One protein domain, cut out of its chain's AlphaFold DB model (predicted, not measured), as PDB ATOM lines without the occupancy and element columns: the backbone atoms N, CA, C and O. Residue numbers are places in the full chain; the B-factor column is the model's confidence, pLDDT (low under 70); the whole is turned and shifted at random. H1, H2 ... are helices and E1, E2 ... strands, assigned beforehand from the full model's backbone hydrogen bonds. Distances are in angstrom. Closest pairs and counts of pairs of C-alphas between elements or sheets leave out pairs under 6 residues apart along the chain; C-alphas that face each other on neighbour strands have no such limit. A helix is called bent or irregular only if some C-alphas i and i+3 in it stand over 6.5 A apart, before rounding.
ATOM      1  N   THR A 731      -8.208 -53.279 -59.319       33.22
ATOM      2  CA  THR A 731      -7.736 -52.479 -58.180       33.22
ATOM      3  C   THR A 731      -8.327 -52.870 -56.819       33.22
ATOM      4  O   THR A 731      -7.898 -52.315 -55.803       33.22
ATOM      5  N   ASP A 732      -9.230 -53.850 -56.777       31.31
ATOM      6  CA  ASP A 732      -9.946 -54.275 -55.572       31.31
ATOM      7  C   ASP A 732      -9.139 -55.206 -54.648       31.31
ATOM      8  O   ASP A 732      -9.431 -55.290 -53.455       31.31
ATOM      9  N   THR A 733      -8.105 -55.901 -55.134       33.69
ATOM     10  CA  THR A 733      -7.434 -56.956 -54.340       33.69
ATOM     11  C   THR A 733      -6.100 -56.560 -53.713       33.69
ATOM     12  O   THR A 733      -5.609 -57.277 -52.846       33.69
ATOM     13  N   PHE A 734      -5.524 -55.393 -54.032       35.88
ATOM     14  CA  PHE A 734      -4.240 -54.980 -53.433       35.88
ATOM     15  C   PHE A 734      -4.336 -54.476 -51.986       35.88
ATOM     16  O   PHE A 734      -3.309 -54.385 -51.314       35.88
ATOM     17  N   THR A 735      -5.537 -54.241 -51.450       38.38
ATOM     18  CA  THR A 735      -5.750 -54.322 -49.997       38.38
ATOM     19  C   THR A 735      -5.958 -55.776 -49.616       38.38
ATOM     20  O   THR A 735      -7.041 -56.204 -49.216       38.38
ATOM     21  N   PHE A 736      -4.894 -56.556 -49.740       42.22
ATOM     22  CA  PHE A 736      -4.827 -57.846 -49.093       42.22
ATOM     23  C   PHE A 736      -5.039 -57.565 -47.598       42.22
ATOM     24  O   PHE A 736      -4.263 -56.834 -46.985       42.22
ATOM     25  N   LYS A 737      -6.089 -58.105 -46.970       43.81
ATOM     26  CA  LYS A 737      -6.268 -58.077 -45.502       43.81
ATOM     27  C   LYS A 737      -5.625 -59.327 -44.919       43.81
ATOM     28  O   LYS A 737      -5.912 -60.393 -45.460       43.81
ATOM     29  N   PRO A 738      -4.721 -59.243 -43.925       44.97
ATOM     30  CA  PRO A 738      -4.077 -60.423 -43.363       44.97
ATOM     31  C   PRO A 738      -5.183 -61.363 -42.925       44.97
ATOM     32  O   PRO A 738      -6.168 -60.894 -42.345       44.97
ATOM     33  N   SER A 739      -5.055 -62.655 -43.225       48.81
ATOM     34  CA  SER A 739      -6.027 -63.615 -42.719       48.81
ATOM     35  C   SER A 739      -6.128 -63.463 -41.197       48.81
ATOM     36  O   SER A 739      -5.158 -63.097 -40.516       48.81
ATOM     37  N   ASN A 740      -7.313 -63.717 -40.641       53.53
ATOM     38  CA  ASN A 740      -7.534 -63.597 -39.197       53.53
ATOM     39  C   ASN A 740      -6.551 -64.460 -38.378       53.53
ATOM     40  O   ASN A 740      -6.275 -64.140 -37.225       53.53
ATOM     41  N   GLU A 741      -5.991 -65.505 -38.991       47.56
ATOM     42  CA  GLU A 741      -4.988 -66.406 -38.419       47.56
ATOM     43  C   GLU A 741      -3.590 -65.768 -38.307       47.56
ATOM     44  O   GLU A 741      -2.867 -66.042 -37.352       47.56
ATOM     45  N   VAL A 742      -3.219 -64.866 -39.225       45.47
ATOM     46  CA  VAL A 742      -1.884 -64.232 -39.288       45.47
ATOM     47  C   VAL A 742      -1.827 -62.908 -38.507       45.47
ATOM     48  O   VAL A 742      -0.765 -62.486 -38.041       45.47
ATOM     49  N   LEU A 743      -2.977 -62.261 -38.289       59.75
ATOM     50  CA  LEU A 743      -3.112 -60.997 -37.546       59.75
ATOM     51  C   LEU A 743      -2.410 -60.975 -36.167       59.75
ATOM     52  O   LEU A 743      -1.714 -59.993 -35.889       59.75
ATOM     53  N   PRO A 744      -2.507 -62.015 -35.310       65.25
ATOM     54  CA  PRO A 744      -1.812 -62.053 -34.017       65.25
ATOM     55  C   PRO A 744      -0.279 -62.073 -34.128       65.25
ATOM     56  O   PRO A 744       0.420 -61.628 -33.215       65.25
ATOM     57  N   THR A 745       0.259 -62.601 -35.226       56.41
ATOM     58  CA  THR A 745       1.704 -62.643 -35.496       56.41
ATOM     59  C   THR A 745       2.199 -61.280 -35.975       56.41
ATOM     60  O   THR A 745       3.176 -60.762 -35.442       56.41
ATOM     61  N   VAL A 746       1.457 -60.626 -36.874       60.19
ATOM     62  CA  VAL A 746       1.766 -59.256 -37.326       60.19
ATOM     63  C   VAL A 746       1.653 -58.247 -36.173       60.19
ATOM     64  O   VAL A 746       2.480 -57.345 -36.046       60.19
ATOM     65  N   GLN A 747       0.679 -58.416 -35.271       70.56
ATOM     66  CA  GLN A 747       0.575 -57.604 -34.050       70.56
ATOM     67  C   GLN A 747       1.777 -57.789 -33.118       70.56
ATOM     68  O   GLN A 747       2.245 -56.815 -32.521       70.56
ATOM     69  N   ARG A 748       2.307 -59.015 -33.011       69.31
ATOM     70  CA  ARG A 748       3.552 -59.270 -32.278       69.31
ATOM     71  C   ARG A 748       4.711 -58.523 -32.923       69.31
ATOM     72  O   ARG A 748       5.358 -57.763 -32.219       69.31
ATOM     73  N   TRP A 749       4.880 -58.594 -34.244       65.88
ATOM     74  CA  TRP A 749       5.944 -57.864 -34.951       65.88
ATOM     75  C   TRP A 749       5.935 -56.350 -34.716       65.88
ATOM     76  O   TRP A 749       6.992 -55.727 -34.637       65.88
ATOM     77  N   PHE A 750       4.747 -55.758 -34.570       74.12
ATOM     78  CA  PHE A 750       4.606 -54.339 -34.250       74.12
ATOM     79  C   PHE A 750       4.983 -54.010 -32.791       74.12
ATOM     80  O   PHE A 750       5.492 -52.924 -32.513       74.12
ATOM     81  N   THR A 751       4.758 -54.940 -31.856       74.25
ATOM     82  CA  THR A 751       4.882 -54.707 -30.404       74.25
ATOM     83  C   THR A 751       6.204 -55.177 -29.784       74.25
ATOM     84  O   THR A 751       6.608 -54.626 -28.761       74.25
ATOM     85  N   SER A 752       6.922 -56.135 -30.378       70.00
ATOM     86  CA  SER A 752       8.227 -56.621 -29.889       70.00
ATOM     87  C   SER A 752       9.423 -55.760 -30.344       70.00
ATOM     88  O   SER A 752       9.307 -54.842 -31.161       70.00
ATOM     89  N   ASN A 753      10.615 -56.044 -29.796       57.69
ATOM     90  CA  ASN A 753      11.890 -55.375 -30.116       57.69
ATOM     91  C   ASN A 753      12.482 -55.817 -31.474       57.69
ATOM     92  O   ASN A 753      13.657 -56.160 -31.562       57.69
ATOM     93  N   HIS A 754      11.676 -55.822 -32.536       58.81
ATOM     94  CA  HIS A 754      12.180 -56.022 -33.898       58.81
ATOM     95  C   HIS A 754      12.775 -54.735 -34.481       58.81
ATOM     96  O   HIS A 754      12.574 -53.634 -33.957       58.81
ATOM     97  N   THR A 755      13.496 -54.884 -35.595       63.84
ATOM     98  CA  THR A 755      14.088 -53.773 -36.347       63.84
ATOM     99  C   THR A 755      13.026 -52.774 -36.820       63.84
ATOM    100  O   THR A 755      11.853 -53.098 -37.027       63.84
ATOM    101  N   HIS A 756      13.448 -51.525 -37.022       69.25
ATOM    102  CA  HIS A 756      12.569 -50.432 -37.445       69.25
ATOM    103  C   HIS A 756      11.825 -50.733 -38.765       69.25
ATOM    104  O   HIS A 756      10.683 -50.316 -38.940       69.25
ATOM    105  N   GLN A 757      12.429 -51.508 -39.674       60.34
ATOM    106  CA  GLN A 757      11.799 -51.926 -40.934       60.34
ATOM    107  C   GLN A 757      10.634 -52.904 -40.723       60.34
ATOM    108  O   GLN A 757       9.571 -52.709 -41.310       60.34
ATOM    109  N   ILE A 758      10.786 -53.898 -39.841       63.66
ATOM    110  CA  ILE A 758       9.722 -54.863 -39.521       63.66
ATOM    111  C   ILE A 758       8.519 -54.148 -38.894       63.66
ATOM    112  O   ILE A 758       7.377 -54.438 -39.245       63.66
ATOM    113  N   LYS A 759       8.758 -53.146 -38.036       71.25
ATOM    114  CA  LYS A 759       7.679 -52.331 -37.451       71.25
ATOM    115  C   LYS A 759       6.922 -51.510 -38.494       71.25
ATOM    116  O   LYS A 759       5.699 -51.433 -38.411       71.25
ATOM    117  N   LYS A 760       7.608 -50.953 -39.500       73.75
ATOM    118  CA  LYS A 760       6.969 -50.244 -40.627       73.75
ATOM    119  C   LYS A 760       6.087 -51.171 -41.463       73.75
ATOM    120  O   LYS A 760       4.941 -50.832 -41.744       73.75
ATOM    121  N   LEU A 761       6.597 -52.354 -41.804       66.69
ATOM    122  CA  LEU A 761       5.845 -53.397 -42.508       66.69
ATOM    123  C   LEU A 761       4.625 -53.854 -41.700       66.69
ATOM    124  O   LEU A 761       3.520 -53.922 -42.232       66.69
ATOM    125  N   ALA A 762       4.793 -54.105 -40.402       69.94
ATOM    126  CA  ALA A 762       3.694 -54.486 -39.526       69.94
ATOM    127  C   ALA A 762       2.640 -53.370 -39.401       69.94
ATOM    128  O   ALA A 762       1.449 -53.655 -39.484       69.94
ATOM    129  N   ALA A 763       3.052 -52.102 -39.274       79.25
ATOM    130  CA  ALA A 763       2.146 -50.950 -39.247       79.25
ATOM    131  C   ALA A 763       1.306 -50.846 -40.530       79.25
ATOM    132  O   ALA A 763       0.089 -50.670 -40.452       79.25
ATOM    133  N   LEU A 764       1.946 -51.016 -41.693       74.06
ATOM    134  CA  LEU A 764       1.294 -51.037 -43.003       74.06
ATOM    135  C   LEU A 764       0.243 -52.150 -43.090       74.06
ATOM    136  O   LEU A 764      -0.923 -51.883 -43.376       74.06
ATOM    137  N   LEU A 765       0.634 -53.384 -42.762       67.50
ATOM    138  CA  LEU A 765      -0.246 -54.550 -42.825       67.50
ATOM    139  C   LEU A 765      -1.429 -54.460 -41.851       67.50
ATOM    140  O   LEU A 765      -2.539 -54.870 -42.190       67.50
ATOM    141  N   LEU A 766      -1.219 -53.923 -40.645       72.56
ATOM    142  CA  LEU A 766      -2.287 -53.741 -39.657       72.56
ATOM    143  C   LEU A 766      -3.283 -52.652 -40.077       72.56
ATOM    144  O   LEU A 766      -4.486 -52.816 -39.860       72.56
ATOM    145  N   ALA A 767      -2.796 -51.569 -40.687       77.31
ATOM    146  CA  ALA A 767      -3.639 -50.493 -41.195       77.31
ATOM    147  C   ALA A 767      -4.495 -50.939 -42.396       77.31
ATOM    148  O   ALA A 767      -5.666 -50.568 -42.463       77.31
ATOM    149  N   GLU A 768      -3.960 -51.781 -43.289       70.88
ATOM    150  CA  GLU A 768      -4.718 -52.401 -44.394       70.88
ATOM    151  C   GLU A 768      -5.764 -53.423 -43.899       70.88
ATOM    152  O   GLU A 768      -6.837 -53.556 -44.488       70.88
ATOM    153  N   ALA A 769      -5.476 -54.138 -42.803       66.31
ATOM    154  CA  ALA A 769      -6.348 -55.167 -42.225       66.31
ATOM    155  C   ALA A 769      -7.641 -54.619 -41.609       66.31
ATOM    156  O   ALA A 769      -8.718 -55.203 -41.761       66.31
ATOM    157  N   LYS A 770      -7.496 -53.553 -40.815       66.56
ATOM    158  CA  LYS A 770      -8.541 -53.005 -39.945       66.56
ATOM    159  C   LYS A 770      -8.823 -51.555 -40.327       66.56
ATOM    160  O   LYS A 770      -9.622 -51.319 -41.222       66.56
ATOM    161  N   HIS A 771      -8.173 -50.615 -39.649       70.12
ATOM    162  CA  HIS A 771      -8.215 -49.175 -39.891       70.12
ATOM    163  C   HIS A 771      -6.898 -48.560 -39.413       70.12
ATOM    164  O   HIS A 771      -6.133 -49.199 -38.689       70.12
ATOM    165  N   VAL A 772      -6.645 -47.311 -39.793       81.00
ATOM    166  CA  VAL A 772      -5.502 -46.532 -39.309       81.00
ATOM    167  C   VAL A 772      -5.648 -46.256 -37.809       81.00
ATOM    168  O   VAL A 772      -6.744 -45.946 -37.350       81.00
ATOM    169  N   PHE A 773      -4.550 -46.345 -37.053       86.81
ATOM    170  CA  PHE A 773      -4.509 -46.095 -35.608       86.81
ATOM    171  C   PHE A 773      -3.284 -45.260 -35.215       86.81
ATOM    172  O   PHE A 773      -2.247 -45.317 -35.875       86.81
ATOM    173  N   GLU A 774      -3.408 -44.505 -34.121       89.00
ATOM    174  CA  GLU A 774      -2.448 -43.499 -33.636       89.00
ATOM    175  C   GLU A 774      -0.969 -43.925 -33.723       89.00
ATOM    176  O   GLU A 774      -0.170 -43.245 -34.362       89.00
ATOM    177  N   SER A 775      -0.593 -45.075 -33.153       87.31
ATOM    178  CA  SER A 775       0.814 -45.513 -33.094       87.31
ATOM    179  C   SER A 775       1.407 -45.942 -34.445       87.31
ATOM    180  O   SER A 775       2.627 -46.053 -34.576       87.31
ATOM    181  N   ALA A 776       0.570 -46.217 -35.450       87.69
ATOM    182  CA  ALA A 776       1.029 -46.556 -36.796       87.69
ATOM    183  C   ALA A 776       1.313 -45.314 -37.655       87.69
ATOM    184  O   ALA A 776       2.075 -45.432 -38.611       87.69
ATOM    185  N   ILE A 777       0.748 -44.144 -37.325       88.94
ATOM    186  CA  ILE A 777       0.791 -42.941 -38.175       88.94
ATOM    187  C   ILE A 777       2.216 -42.558 -38.567       88.94
ATOM    188  O   ILE A 777       2.504 -42.456 -39.756       88.94
ATOM    189  N   ASP A 778       3.114 -42.419 -37.594       88.62
ATOM    190  CA  ASP A 778       4.481 -41.960 -37.861       88.62
ATOM    191  C   ASP A 778       5.246 -42.982 -38.733       88.62
ATOM    192  O   ASP A 778       5.940 -42.610 -39.676       88.62
ATOM    193  N   HIS A 779       5.020 -44.286 -38.521       87.75
ATOM    194  CA  HIS A 779       5.603 -45.356 -39.342       87.75
ATOM    195  C   HIS A 779       5.058 -45.367 -40.781       87.75
ATOM    196  O   HIS A 779       5.798 -45.669 -41.717       87.75
ATOM    197  N   LEU A 780       3.772 -45.049 -40.966       86.19
ATOM    198  CA  LEU A 780       3.135 -44.942 -42.280       86.19
ATOM    199  C   LEU A 780       3.599 -43.688 -43.030       86.19
ATOM    200  O   LEU A 780       3.858 -43.763 -44.229       86.19
ATOM    201  N   ILE A 781       3.753 -42.556 -42.338       86.81
ATOM    202  CA  ILE A 781       4.300 -41.312 -42.903       86.81
ATOM    203  C   ILE A 781       5.748 -41.519 -43.354       86.81
ATOM    204  O   ILE A 781       6.119 -41.120 -44.458       86.81
ATOM    205  N   ASP A 782       6.543 -42.222 -42.551       84.19
ATOM    206  CA  ASP A 782       7.894 -42.636 -42.917       84.19
ATOM    207  C   ASP A 782       7.926 -43.438 -44.230       84.19
ATOM    208  O   ASP A 782       8.830 -43.266 -45.052       84.19
ATOM    209  N   LEU A 783       6.936 -44.312 -44.456       79.31
ATOM    210  CA  LEU A 783       6.817 -45.079 -45.698       79.31
ATOM    211  C   LEU A 783       6.433 -44.208 -46.902       79.31
ATOM    212  O   LEU A 783       6.867 -44.514 -48.012       79.31
ATOM    213  N   LEU A 784       5.710 -43.097 -46.708       76.62
ATOM    214  CA  LEU A 784       5.401 -42.136 -47.782       76.62
ATOM    215  C   LEU A 784       6.652 -41.450 -48.356       76.62
ATOM    216  O   LEU A 784       6.612 -40.929 -49.472       76.62
ATOM    217  N   SER A 785       7.764 -41.473 -47.619       73.62
ATOM    218  CA  SER A 785       9.061 -40.942 -48.061       73.62
ATOM    219  C   SER A 785      10.035 -42.024 -48.544       73.62
ATOM    220  O   SER A 785      11.149 -41.691 -48.938       73.62
ATOM    221  N   ASN A 786       9.646 -43.304 -48.523       72.50
ATOM    222  CA  ASN A 786      10.519 -44.435 -48.849       72.50
ATOM    223  C   ASN A 786      10.814 -44.515 -50.361       72.50
ATOM    224  O   ASN A 786       9.921 -44.293 -51.178       72.50
ATOM    225  N   ASP A 787      12.043 -44.867 -50.749       64.38
ATOM    226  CA  ASP A 787      12.431 -45.054 -52.154       64.38
ATOM    227  C   ASP A 787      11.894 -46.364 -52.766       64.38
ATOM    228  O   ASP A 787      11.818 -46.482 -53.988       64.38
ATOM    229  N   ASN A 788      11.412 -47.313 -51.952       65.38
ATOM    230  CA  ASN A 788      10.660 -48.469 -52.445       65.38
ATOM    231  C   ASN A 788       9.255 -48.045 -52.921       65.38
ATOM    232  O   ASN A 788       8.382 -47.692 -52.121       65.38
ATOM    233  N   ASP A 789       9.040 -48.107 -54.237       61.69
ATOM    234  CA  ASP A 789       7.818 -47.649 -54.910       61.69
ATOM    235  C   ASP A 789       6.548 -48.372 -54.438       61.69
ATOM    236  O   ASP A 789       5.503 -47.741 -54.279       61.69
ATOM    237  N   GLN A 790       6.638 -49.672 -54.153       60.19
ATOM    238  CA  GLN A 790       5.502 -50.487 -53.724       60.19
ATOM    239  C   GLN A 790       5.089 -50.165 -52.282       60.19
ATOM    240  O   GLN A 790       3.906 -49.972 -52.000       60.19
ATOM    241  N   MET A 791       6.059 -50.067 -51.369       62.84
ATOM    242  CA  MET A 791       5.826 -49.686 -49.971       62.84
ATOM    243  C   MET A 791       5.239 -48.276 -49.868       62.84
ATOM    244  O   MET A 791       4.262 -48.059 -49.150       62.84
ATOM    245  N   ARG A 792       5.809 -47.330 -50.625       72.31
ATOM    246  CA  ARG A 792       5.343 -45.942 -50.669       72.31
ATOM    247  C   ARG A 792       3.912 -45.843 -51.191       72.31
ATOM    248  O   ARG A 792       3.098 -45.146 -50.592       72.31
ATOM    249  N   TYR A 793       3.582 -46.584 -52.250       67.25
ATOM    250  CA  TYR A 793       2.226 -46.629 -52.799       67.25
ATOM    251  C   TYR A 793       1.208 -47.247 -51.834       67.25
ATOM    252  O   TYR A 793       0.125 -46.698 -51.637       67.25
ATOM    253  N   ARG A 794       1.541 -48.366 -51.186       68.81
ATOM    254  CA  ARG A 794       0.644 -48.997 -50.203       68.81
ATOM    255  C   ARG A 794       0.383 -48.084 -49.006       68.81
ATOM    256  O   ARG A 794      -0.756 -47.954 -48.567       68.81
ATOM    257  N   ALA A 795       1.409 -47.373 -48.536       76.06
ATOM    258  CA  ALA A 795       1.236 -46.339 -47.521       76.06
ATOM    259  C   ALA A 795       0.356 -45.184 -48.029       76.06
ATOM    260  O   ALA A 795      -0.537 -44.733 -47.315       76.06
ATOM    261  N   GLN A 796       0.538 -44.743 -49.280       75.94
ATOM    262  CA  GLN A 796      -0.316 -43.729 -49.902       75.94
ATOM    263  C   GLN A 796      -1.779 -44.185 -49.961       75.94
ATOM    264  O   GLN A 796      -2.646 -43.396 -49.606       75.94
ATOM    265  N   ARG A 797      -2.064 -45.446 -50.324       71.75
ATOM    266  CA  ARG A 797      -3.421 -46.031 -50.401       71.75
ATOM    267  C   ARG A 797      -4.202 -45.954 -49.091       71.75
ATOM    268  O   ARG A 797      -5.427 -45.831 -49.099       71.75
ATOM    269  N   ILE A 798      -3.496 -46.021 -47.966       77.06
ATOM    270  CA  ILE A 798      -4.104 -45.874 -46.645       77.06
ATOM    271  C   ILE A 798      -4.655 -44.450 -46.464       77.06
ATOM    272  O   ILE A 798      -5.748 -44.269 -45.915       77.06
ATOM    273  N   PHE A 799      -3.940 -43.444 -46.978       78.00
ATOM    274  CA  PHE A 799      -4.339 -42.039 -46.898       78.00
ATOM    275  C   PHE A 799      -5.242 -41.584 -48.060       78.00
ATOM    276  O   PHE A 799      -6.150 -40.781 -47.863       78.00
ATOM    277  N   GLN A 800      -5.050 -42.134 -49.258       69.25
ATOM    278  CA  GLN A 800      -5.759 -41.810 -50.497       69.25
ATOM    279  C   GLN A 800      -6.380 -43.063 -51.104       69.25
ATOM    280  O   GLN A 800      -5.649 -43.952 -51.515       69.25
ATOM    281  N   HIS A 801      -7.707 -43.124 -51.228       56.03
ATOM    282  CA  HIS A 801      -8.376 -44.200 -51.966       56.03
ATOM    283  C   HIS A 801      -8.505 -43.824 -53.468       56.03
ATOM    284  O   HIS A 801      -9.098 -42.790 -53.765       56.03
ATOM    285  N   PRO A 802      -7.941 -44.596 -54.419       41.94
ATOM    286  CA  PRO A 802      -8.076 -44.445 -55.874       41.94
ATOM    287  C   PRO A 802      -9.503 -44.569 -56.384       41.94
ATOM    288  O   PRO A 802      -9.908 -43.803 -57.245       41.94
ATOM    289  N   GLU A 803     -10.293 -45.468 -55.806       45.41
ATOM    290  CA  GLU A 803     -11.722 -45.585 -56.098       45.41
ATOM    291  C   GLU A 803     -12.498 -44.687 -55.143       45.41
ATOM    292  O   GLU A 803     -13.307 -45.141 -54.335       45.41
ATOM    293  N   ARG A 804     -12.187 -43.390 -55.143       51.72
ATOM    294  CA  ARG A 804     -13.086 -42.418 -54.526       51.72
ATOM    295  C   ARG A 804     -14.374 -42.458 -55.330       51.72
ATOM    296  O   ARG A 804     -14.477 -41.767 -56.337       51.72
ATOM    297  N   ASN A 805     -15.348 -43.243 -54.882       53.47
ATOM    298  CA  ASN A 805     -16.722 -42.968 -55.248       53.47
ATOM    299  C   ASN A 805     -17.031 -41.584 -54.654       53.47
ATOM    300  O   ASN A 805     -17.055 -41.450 -53.428       53.47
ATOM    301  N   PRO A 806     -17.238 -40.531 -55.466       54.84
ATOM    302  CA  PRO A 806     -17.539 -39.202 -54.941       54.84
ATOM    303  C   PRO A 806     -18.821 -39.199 -54.101       54.84
ATOM    304  O   PRO A 806     -19.089 -38.228 -53.401       54.84
ATOM    305  N   SER A 807     -19.615 -40.265 -54.185       58.81
ATOM    306  CA  SER A 807     -20.889 -40.429 -53.509       58.81
ATOM    307  C   SER A 807     -20.831 -41.338 -52.273       58.81
ATOM    308  O   SER A 807     -21.804 -41.346 -51.527       58.81
ATOM    309  N   GLU A 808     -19.738 -42.074 -52.015       66.94
ATOM    310  CA  GLU A 808     -19.666 -43.031 -50.895       66.94
ATOM    311  C   GLU A 808     -18.302 -43.009 -50.167       66.94
ATOM    312  O   GLU A 808     -17.279 -43.326 -50.776       66.94
ATOM    313  N   PRO A 809     -18.260 -42.673 -48.860       73.31
ATOM    314  CA  PRO A 809     -17.028 -42.653 -48.069       73.31
ATOM    315  C   PRO A 809     -16.603 -44.054 -47.611       73.31
ATOM    316  O   PRO A 809     -17.416 -44.825 -47.095       73.31
ATOM    317  N   SER A 810     -15.306 -44.359 -47.694       71.44
ATOM    318  CA  SER A 810     -14.746 -45.646 -47.242       71.44
ATOM    319  C   SER A 810     -14.315 -45.656 -45.766       71.44
ATOM    320  O   SER A 810     -14.065 -46.720 -45.191       71.44
ATOM    321  N   LYS A 811     -14.232 -44.483 -45.118       82.56
ATOM    322  CA  LYS A 811     -13.737 -44.319 -43.740       82.56
ATOM    323  C   LYS A 811     -14.792 -43.680 -42.837       82.56
ATOM    324  O   LYS A 811     -15.566 -42.837 -43.276       82.56
ATOM    325  N   ARG A 812     -14.810 -44.044 -41.550       85.62
ATOM    326  CA  ARG A 812     -15.739 -43.501 -40.539       85.62
ATOM    327  C   ARG A 812     -14.984 -42.881 -39.372       85.62
ATOM    328  O   ARG A 812     -14.080 -43.517 -38.824       85.62
ATOM    329  N   ALA A 813     -15.372 -41.668 -38.981       87.38
ATOM    330  CA  ALA A 813     -14.760 -40.953 -37.863       87.38
ATOM    331  C   ALA A 813     -14.913 -41.727 -36.541       87.38
ATOM    332  O   ALA A 813     -13.944 -41.837 -35.787       87.38
ATOM    333  N   SER A 814     -16.079 -42.346 -36.322       86.81
ATOM    334  CA  SER A 814     -16.375 -43.195 -35.158       86.81
ATOM    335  C   SER A 814     -15.422 -44.388 -34.994       86.81
ATOM    336  O   SER A 814     -15.146 -44.812 -33.873       86.81
ATOM    337  N   VAL A 815     -14.894 -44.928 -36.099       84.69
ATOM    338  CA  VAL A 815     -14.038 -46.127 -36.094       84.69
ATOM    339  C   VAL A 815     -12.550 -45.777 -36.002       84.69
ATOM    340  O   VAL A 815     -11.792 -46.486 -35.346       84.69
ATOM    341  N   ILE A 816     -12.123 -44.685 -36.643       87.25
ATOM    342  CA  ILE A 816     -10.725 -44.215 -36.600       87.25
ATOM    343  C   ILE A 816     -10.387 -43.603 -35.229       87.25
ATOM    344  O   ILE A 816      -9.275 -43.783 -34.719       87.25
ATOM    345  N   GLY A 817     -11.354 -42.901 -34.630       86.19
ATOM    346  CA  GLY A 817     -11.242 -42.287 -33.311       86.19
ATOM    347  C   GLY A 817     -10.476 -40.959 -33.290       86.19
ATOM    348  O   GLY A 817      -9.617 -40.680 -34.129       86.19
ATOM    349  N   GLU A 818     -10.774 -40.136 -32.280       86.44
ATOM    350  CA  GLU A 818     -10.258 -38.763 -32.152       86.44
ATOM    351  C   GLU A 818      -8.726 -38.679 -32.105       86.44
ATOM    352  O   GLU A 818      -8.143 -37.811 -32.748       86.44
ATOM    353  N   LYS A 819      -8.058 -39.604 -31.401       87.06
ATOM    354  CA  LYS A 819      -6.602 -39.552 -31.193       87.06
ATOM    355  C   LYS A 819      -5.834 -39.766 -32.487       87.06
ATOM    356  O   LYS A 819      -4.885 -39.047 -32.777       87.06
ATOM    357  N   THR A 820      -6.283 -40.721 -33.299       89.25
ATOM    358  CA  THR A 820      -5.692 -40.986 -34.611       89.25
ATOM    359  C   THR A 820      -5.907 -39.800 -35.552       89.25
ATOM    360  O   THR A 820      -4.971 -39.388 -36.232       89.25
ATOM    361  N   LEU A 821      -7.115 -39.218 -35.571       87.00
ATOM    362  CA  LEU A 821      -7.424 -38.041 -36.395       87.00
ATOM    363  C   LEU A 821      -6.591 -36.821 -35.969       87.00
ATOM    364  O   LEU A 821      -6.033 -36.145 -36.831       87.00
ATOM    365  N   MET A 822      -6.436 -36.588 -34.661       83.88
ATOM    366  CA  MET A 822      -5.554 -35.547 -34.120       83.88
ATOM    367  C   MET A 822      -4.101 -35.772 -34.513       83.88
ATOM    368  O   MET A 822      -3.460 -34.852 -35.001       83.88
ATOM    369  N   LYS A 823      -3.592 -36.999 -34.385       86.62
ATOM    370  CA  LYS A 823      -2.213 -37.325 -34.757       86.62
ATOM    371  C   LYS A 823      -1.946 -37.094 -36.249       86.62
ATOM    372  O   LYS A 823      -0.862 -36.649 -36.617       86.62
ATOM    373  N   ILE A 824      -2.926 -37.351 -37.121       85.25
ATOM    374  CA  ILE A 824      -2.837 -37.000 -38.549       85.25
ATOM    375  C   ILE A 824      -2.821 -35.471 -38.730       85.25
ATOM    376  O   ILE A 824      -2.013 -34.968 -39.507       85.25
ATOM    377  N   LEU A 825      -3.662 -34.726 -38.001       78.25
ATOM    378  CA  LEU A 825      -3.720 -33.255 -38.055       78.25
ATOM    379  C   LEU A 825      -2.444 -32.576 -37.556       78.25
ATOM    380  O   LEU A 825      -1.950 -31.651 -38.200       78.25
ATOM    381  N   GLU A 826      -1.878 -33.056 -36.455       78.25
ATOM    382  CA  GLU A 826      -0.586 -32.606 -35.938       78.25
ATOM    383  C   GLU A 826       0.496 -32.790 -37.002       78.25
ATOM    384  O   GLU A 826       1.226 -31.851 -37.316       78.25
ATOM    385  N   ASN A 827       0.536 -33.954 -37.654       79.88
ATOM    386  CA  ASN A 827       1.490 -34.222 -38.724       79.88
ATOM    387  C   ASN A 827       1.250 -33.368 -39.987       79.88
ATOM    388  O   ASN A 827       2.208 -33.000 -40.660       79.88
ATOM    389  N   ILE A 828       0.009 -32.972 -40.302       74.88
ATOM    390  CA  ILE A 828      -0.274 -32.009 -41.387       74.88
ATOM    391  C   ILE A 828       0.371 -30.643 -41.105       74.88
ATOM    392  O   ILE A 828       0.810 -29.965 -42.040       74.88
ATOM    393  N   SER A 829       0.444 -30.244 -39.832       66.50
ATOM    394  CA  SER A 829       0.992 -28.948 -39.412       66.50
ATOM    395  C   SER A 829       2.528 -28.872 -39.439       66.50
ATOM    396  O   SER A 829       3.086 -27.775 -39.455       66.50
ATOM    397  N   ILE A 830       3.228 -30.011 -39.523       71.06
ATOM    398  CA  ILE A 830       4.697 -30.064 -39.541       71.06
ATOM    399  C   ILE A 830       5.238 -29.554 -40.887       71.06
ATOM    400  O   ILE A 830       5.043 -30.164 -41.941       71.06
ATOM    401  N   ARG A 831       5.962 -28.427 -40.850       60.75
ATOM    402  CA  ARG A 831       6.540 -27.750 -42.031       60.75
ATOM    403  C   ARG A 831       7.628 -28.559 -42.740       60.75
ATOM    404  O   ARG A 831       7.809 -28.383 -43.940       60.75
ATOM    405  N   GLU A 832       8.338 -29.415 -42.007       67.19
ATOM    406  CA  GLU A 832       9.453 -30.221 -42.525       67.19
ATOM    407  C   GLU A 832       8.992 -31.303 -43.512       67.19
ATOM    408  O   GLU A 832       9.782 -31.764 -44.338       67.19
ATOM    409  N   TYR A 833       7.710 -31.685 -43.489       69.06
ATOM    410  CA  TYR A 833       7.185 -32.653 -44.442       69.06
ATOM    411  C   TYR A 833       6.959 -32.055 -45.829       69.06
ATOM    412  O   TYR A 833       6.350 -30.993 -46.015       69.06
ATOM    413  N   LEU A 834       7.358 -32.836 -46.837       65.50
ATOM    414  CA  LEU A 834       7.108 -32.539 -48.243       65.50
ATOM    415  C   LEU A 834       5.607 -32.259 -48.477       65.50
ATOM    416  O   LEU A 834       4.762 -32.994 -47.958       65.50
ATOM    417  N   PRO A 835       5.235 -31.253 -49.295       62.31
ATOM    418  CA  PRO A 835       3.836 -30.905 -49.579       62.31
ATOM    419  C   PRO A 835       2.949 -32.070 -49.994       62.31
ATOM    420  O   PRO A 835       1.785 -32.093 -49.622       62.31
ATOM    421  N   ARG A 836       3.495 -33.051 -50.723       68.44
ATOM    422  CA  ARG A 836       2.775 -34.271 -51.119       68.44
ATOM    423  C   ARG A 836       2.288 -35.078 -49.917       68.44
ATOM    424  O   ARG A 836       1.164 -35.544 -49.912       68.44
ATOM    425  N   ILE A 837       3.110 -35.198 -48.871       75.56
ATOM    426  CA  ILE A 837       2.792 -35.982 -47.677       75.56
ATOM    427  C   ILE A 837       1.660 -35.267 -46.960       75.56
ATOM    428  O   ILE A 837       0.632 -35.868 -46.673       75.56
ATOM    429  N   ARG A 838       1.787 -33.947 -46.798       74.19
ATOM    430  CA  ARG A 838       0.711 -33.109 -46.262       74.19
ATOM    431  C   ARG A 838      -0.550 -33.170 -47.124       74.19
ATOM    432  O   ARG A 838      -1.639 -33.201 -46.572       74.19
ATOM    433  N   ALA A 839      -0.440 -33.246 -48.450       69.38
ATOM    434  CA  ALA A 839      -1.578 -33.423 -49.349       69.38
ATOM    435  C   ALA A 839      -2.231 -34.807 -49.195       69.38
ATOM    436  O   ALA A 839      -3.455 -34.882 -49.143       69.38
ATOM    437  N   TYR A 840      -1.448 -35.880 -49.050       74.88
ATOM    438  CA  TYR A 840      -1.933 -37.233 -48.772       74.88
ATOM    439  C   TYR A 840      -2.692 -37.265 -47.448       74.88
ATOM    440  O   TYR A 840      -3.864 -37.645 -47.435       74.88
ATOM    441  N   LEU A 841      -2.078 -36.752 -46.379       78.69
ATOM    442  CA  LEU A 841      -2.692 -36.627 -45.059       78.69
ATOM    443  C   LEU A 841      -3.950 -35.745 -45.095       78.69
ATOM    444  O   LEU A 841      -4.980 -36.137 -44.562       78.69
ATOM    445  N   ASN A 842      -3.923 -34.600 -45.783       73.44
ATOM    446  CA  ASN A 842      -5.100 -33.737 -45.954       73.44
ATOM    447  C   ASN A 842      -6.234 -34.457 -46.684       73.44
ATOM    448  O   ASN A 842      -7.406 -34.337 -46.338       73.44
ATOM    449  N   SER A 843      -5.889 -35.218 -47.716       72.38
ATOM    450  CA  SER A 843      -6.859 -35.894 -48.561       72.38
ATOM    451  C   SER A 843      -7.482 -37.135 -47.907       72.38
ATOM    452  O   SER A 843      -8.515 -37.609 -48.385       72.38
ATOM    453  N   PHE A 844      -6.911 -37.612 -46.795       80.56
ATOM    454  CA  PHE A 844      -7.530 -38.611 -45.924       80.56
ATOM    455  C   PHE A 844      -8.916 -38.154 -45.468       80.56
ATOM    456  O   PHE A 844      -9.876 -38.912 -45.564       80.56
ATOM    457  N   PHE A 845      -9.050 -36.883 -45.079       79.00
ATOM    458  CA  PHE A 845     -10.299 -36.318 -44.567       79.00
ATOM    459  C   PHE A 845     -11.394 -36.145 -45.626       79.00
ATOM    460  O   PHE A 845     -12.560 -36.009 -45.271       79.00
ATOM    461  N   TYR A 846     -11.060 -36.210 -46.921       74.75
ATOM    462  CA  TYR A 846     -12.062 -36.178 -48.000       74.75
ATOM    463  C   TYR A 846     -12.897 -37.452 -48.084       74.75
ATOM    464  O   TYR A 846     -13.954 -37.443 -48.700       74.75
ATOM    465  N   ASP A 847     -12.392 -38.537 -47.513       74.62
ATOM    466  CA  ASP A 847     -12.976 -39.876 -47.574       74.62
ATOM    467  C   ASP A 847     -13.518 -40.318 -46.200       74.62
ATOM    468  O   ASP A 847     -13.931 -41.461 -46.008       74.62
ATOM    469  N   VAL A 848     -13.507 -39.408 -45.216       83.50
ATOM    470  CA  VAL A 848     -14.043 -39.644 -43.874       83.50
ATOM    471  C   VAL A 848     -15.508 -39.219 -43.822       83.50
ATOM    472  O   VAL A 848     -15.845 -38.053 -44.021       83.50
ATOM    473  N   CYS A 849     -16.375 -40.172 -43.493       87.12
ATOM    474  CA  CYS A 849     -17.736 -39.925 -43.043       87.12
ATOM    475  C   CYS A 849     -17.724 -39.435 -41.593       87.12
ATOM    476  O   CYS A 849     -17.292 -40.158 -40.688       87.12
ATOM    477  N   TRP A 850     -18.212 -38.216 -41.375       89.06
ATOM    478  CA  TRP A 850     -18.334 -37.600 -40.057       89.06
ATOM    479  C   TRP A 850     -19.598 -38.084 -39.342       89.06
ATOM    480  O   TRP A 850     -20.622 -37.403 -39.303       89.06
TER     481      TRP A 850
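This is residues 731 to 850 of the 1257 residues of the protein "Hypothetical protein" of Rotaria sordida (UniProt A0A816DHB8). Three helical hairpins stand in a row through a compact body: H3 and H4 in the middle, H1 and H2 on one side, H6 and H7 on the other. H3, H4, H6 and H7 make a rather splayed four-helix bundle, H2 packs across H3 and H4, and H1 covers H2 at the far end. The tiny H5 and the last strand, E1, sit at the end away from H1. The printed part has 120 residues, seven named helices and then one strand, mostly helix; it is compact, with a radius of gyration of the C-alphas of 13.9 A and spans of 36 by 32 by 29 A.

The longest helix, H2, residues 756 to 769, forms a hairpin with H1, residues 743 to 751; they touch at Phe 750 and Lys 759, C-alphas 4.9 A apart, at a steep tilt of 38 degrees, opposite ways. H2 also touches H3, residues 774 to 784, closest at the C-alphas of Ala 763 and Ala 776, 5.2 A, and only just about perpendicular at 71 degrees. With residues 764 to 768 alone H2 touches H4, residues 789 to 799; the closest C-alphas, Leu 764 and Ala 795, are 6.5 A apart. H3, H4, H6, residues 818 to 829, and H7, residues 835 to 847, form an up-and-down bundle, each running against the one before it. H3 and H4 are a hairpin, closest at the C-alphas of Leu 784 and Arg 792, 4.8 A. H6 and H7 are another, at a shallow tilt of 33 degrees, only just short of steep; the C-alphas of Ile 828 and Arg 838 are 5.1 A apart. The C-alphas of Glu 774 in H3 and Thr 820 in H6 come within 4.2 A, those of Phe 799 in H4 and Phe 844 in H7 within 4.8 A. H5, residues 813 to 816, touches no helix. E1, residues 848 to 850, pairs with no named strand, but residues 811 to 812 pair with its residues 848 to 849, parallel. Every O i to N i+4 pair is within hydrogen-bond range in H1, H2 and H6, against 5 of 7 in H3, 6 of 7 in H4 and 6 of 9 in H7; H5 is too short for one.

H1 begins at C-alpha 743, (-3.112, -60.997, -37.546), and E1 ends at C-alpha 850, (-18.334, -37.600, -40.057). H2 is 20.1 A long, H7 19.2 A, H6 16.6 A. H3 is only just irregular: C-alphas 775 and 778 are 7.0 A apart.

The farthest C-alphas, Asn 753 and Ser 807, are 43.0 A apart. The printed part has no cut; H4 to H5 is the one long link. Mean pLDDT of the printed part is 70.0, and 53 residues are under 70, among them 731 to 746 and 800 to 808.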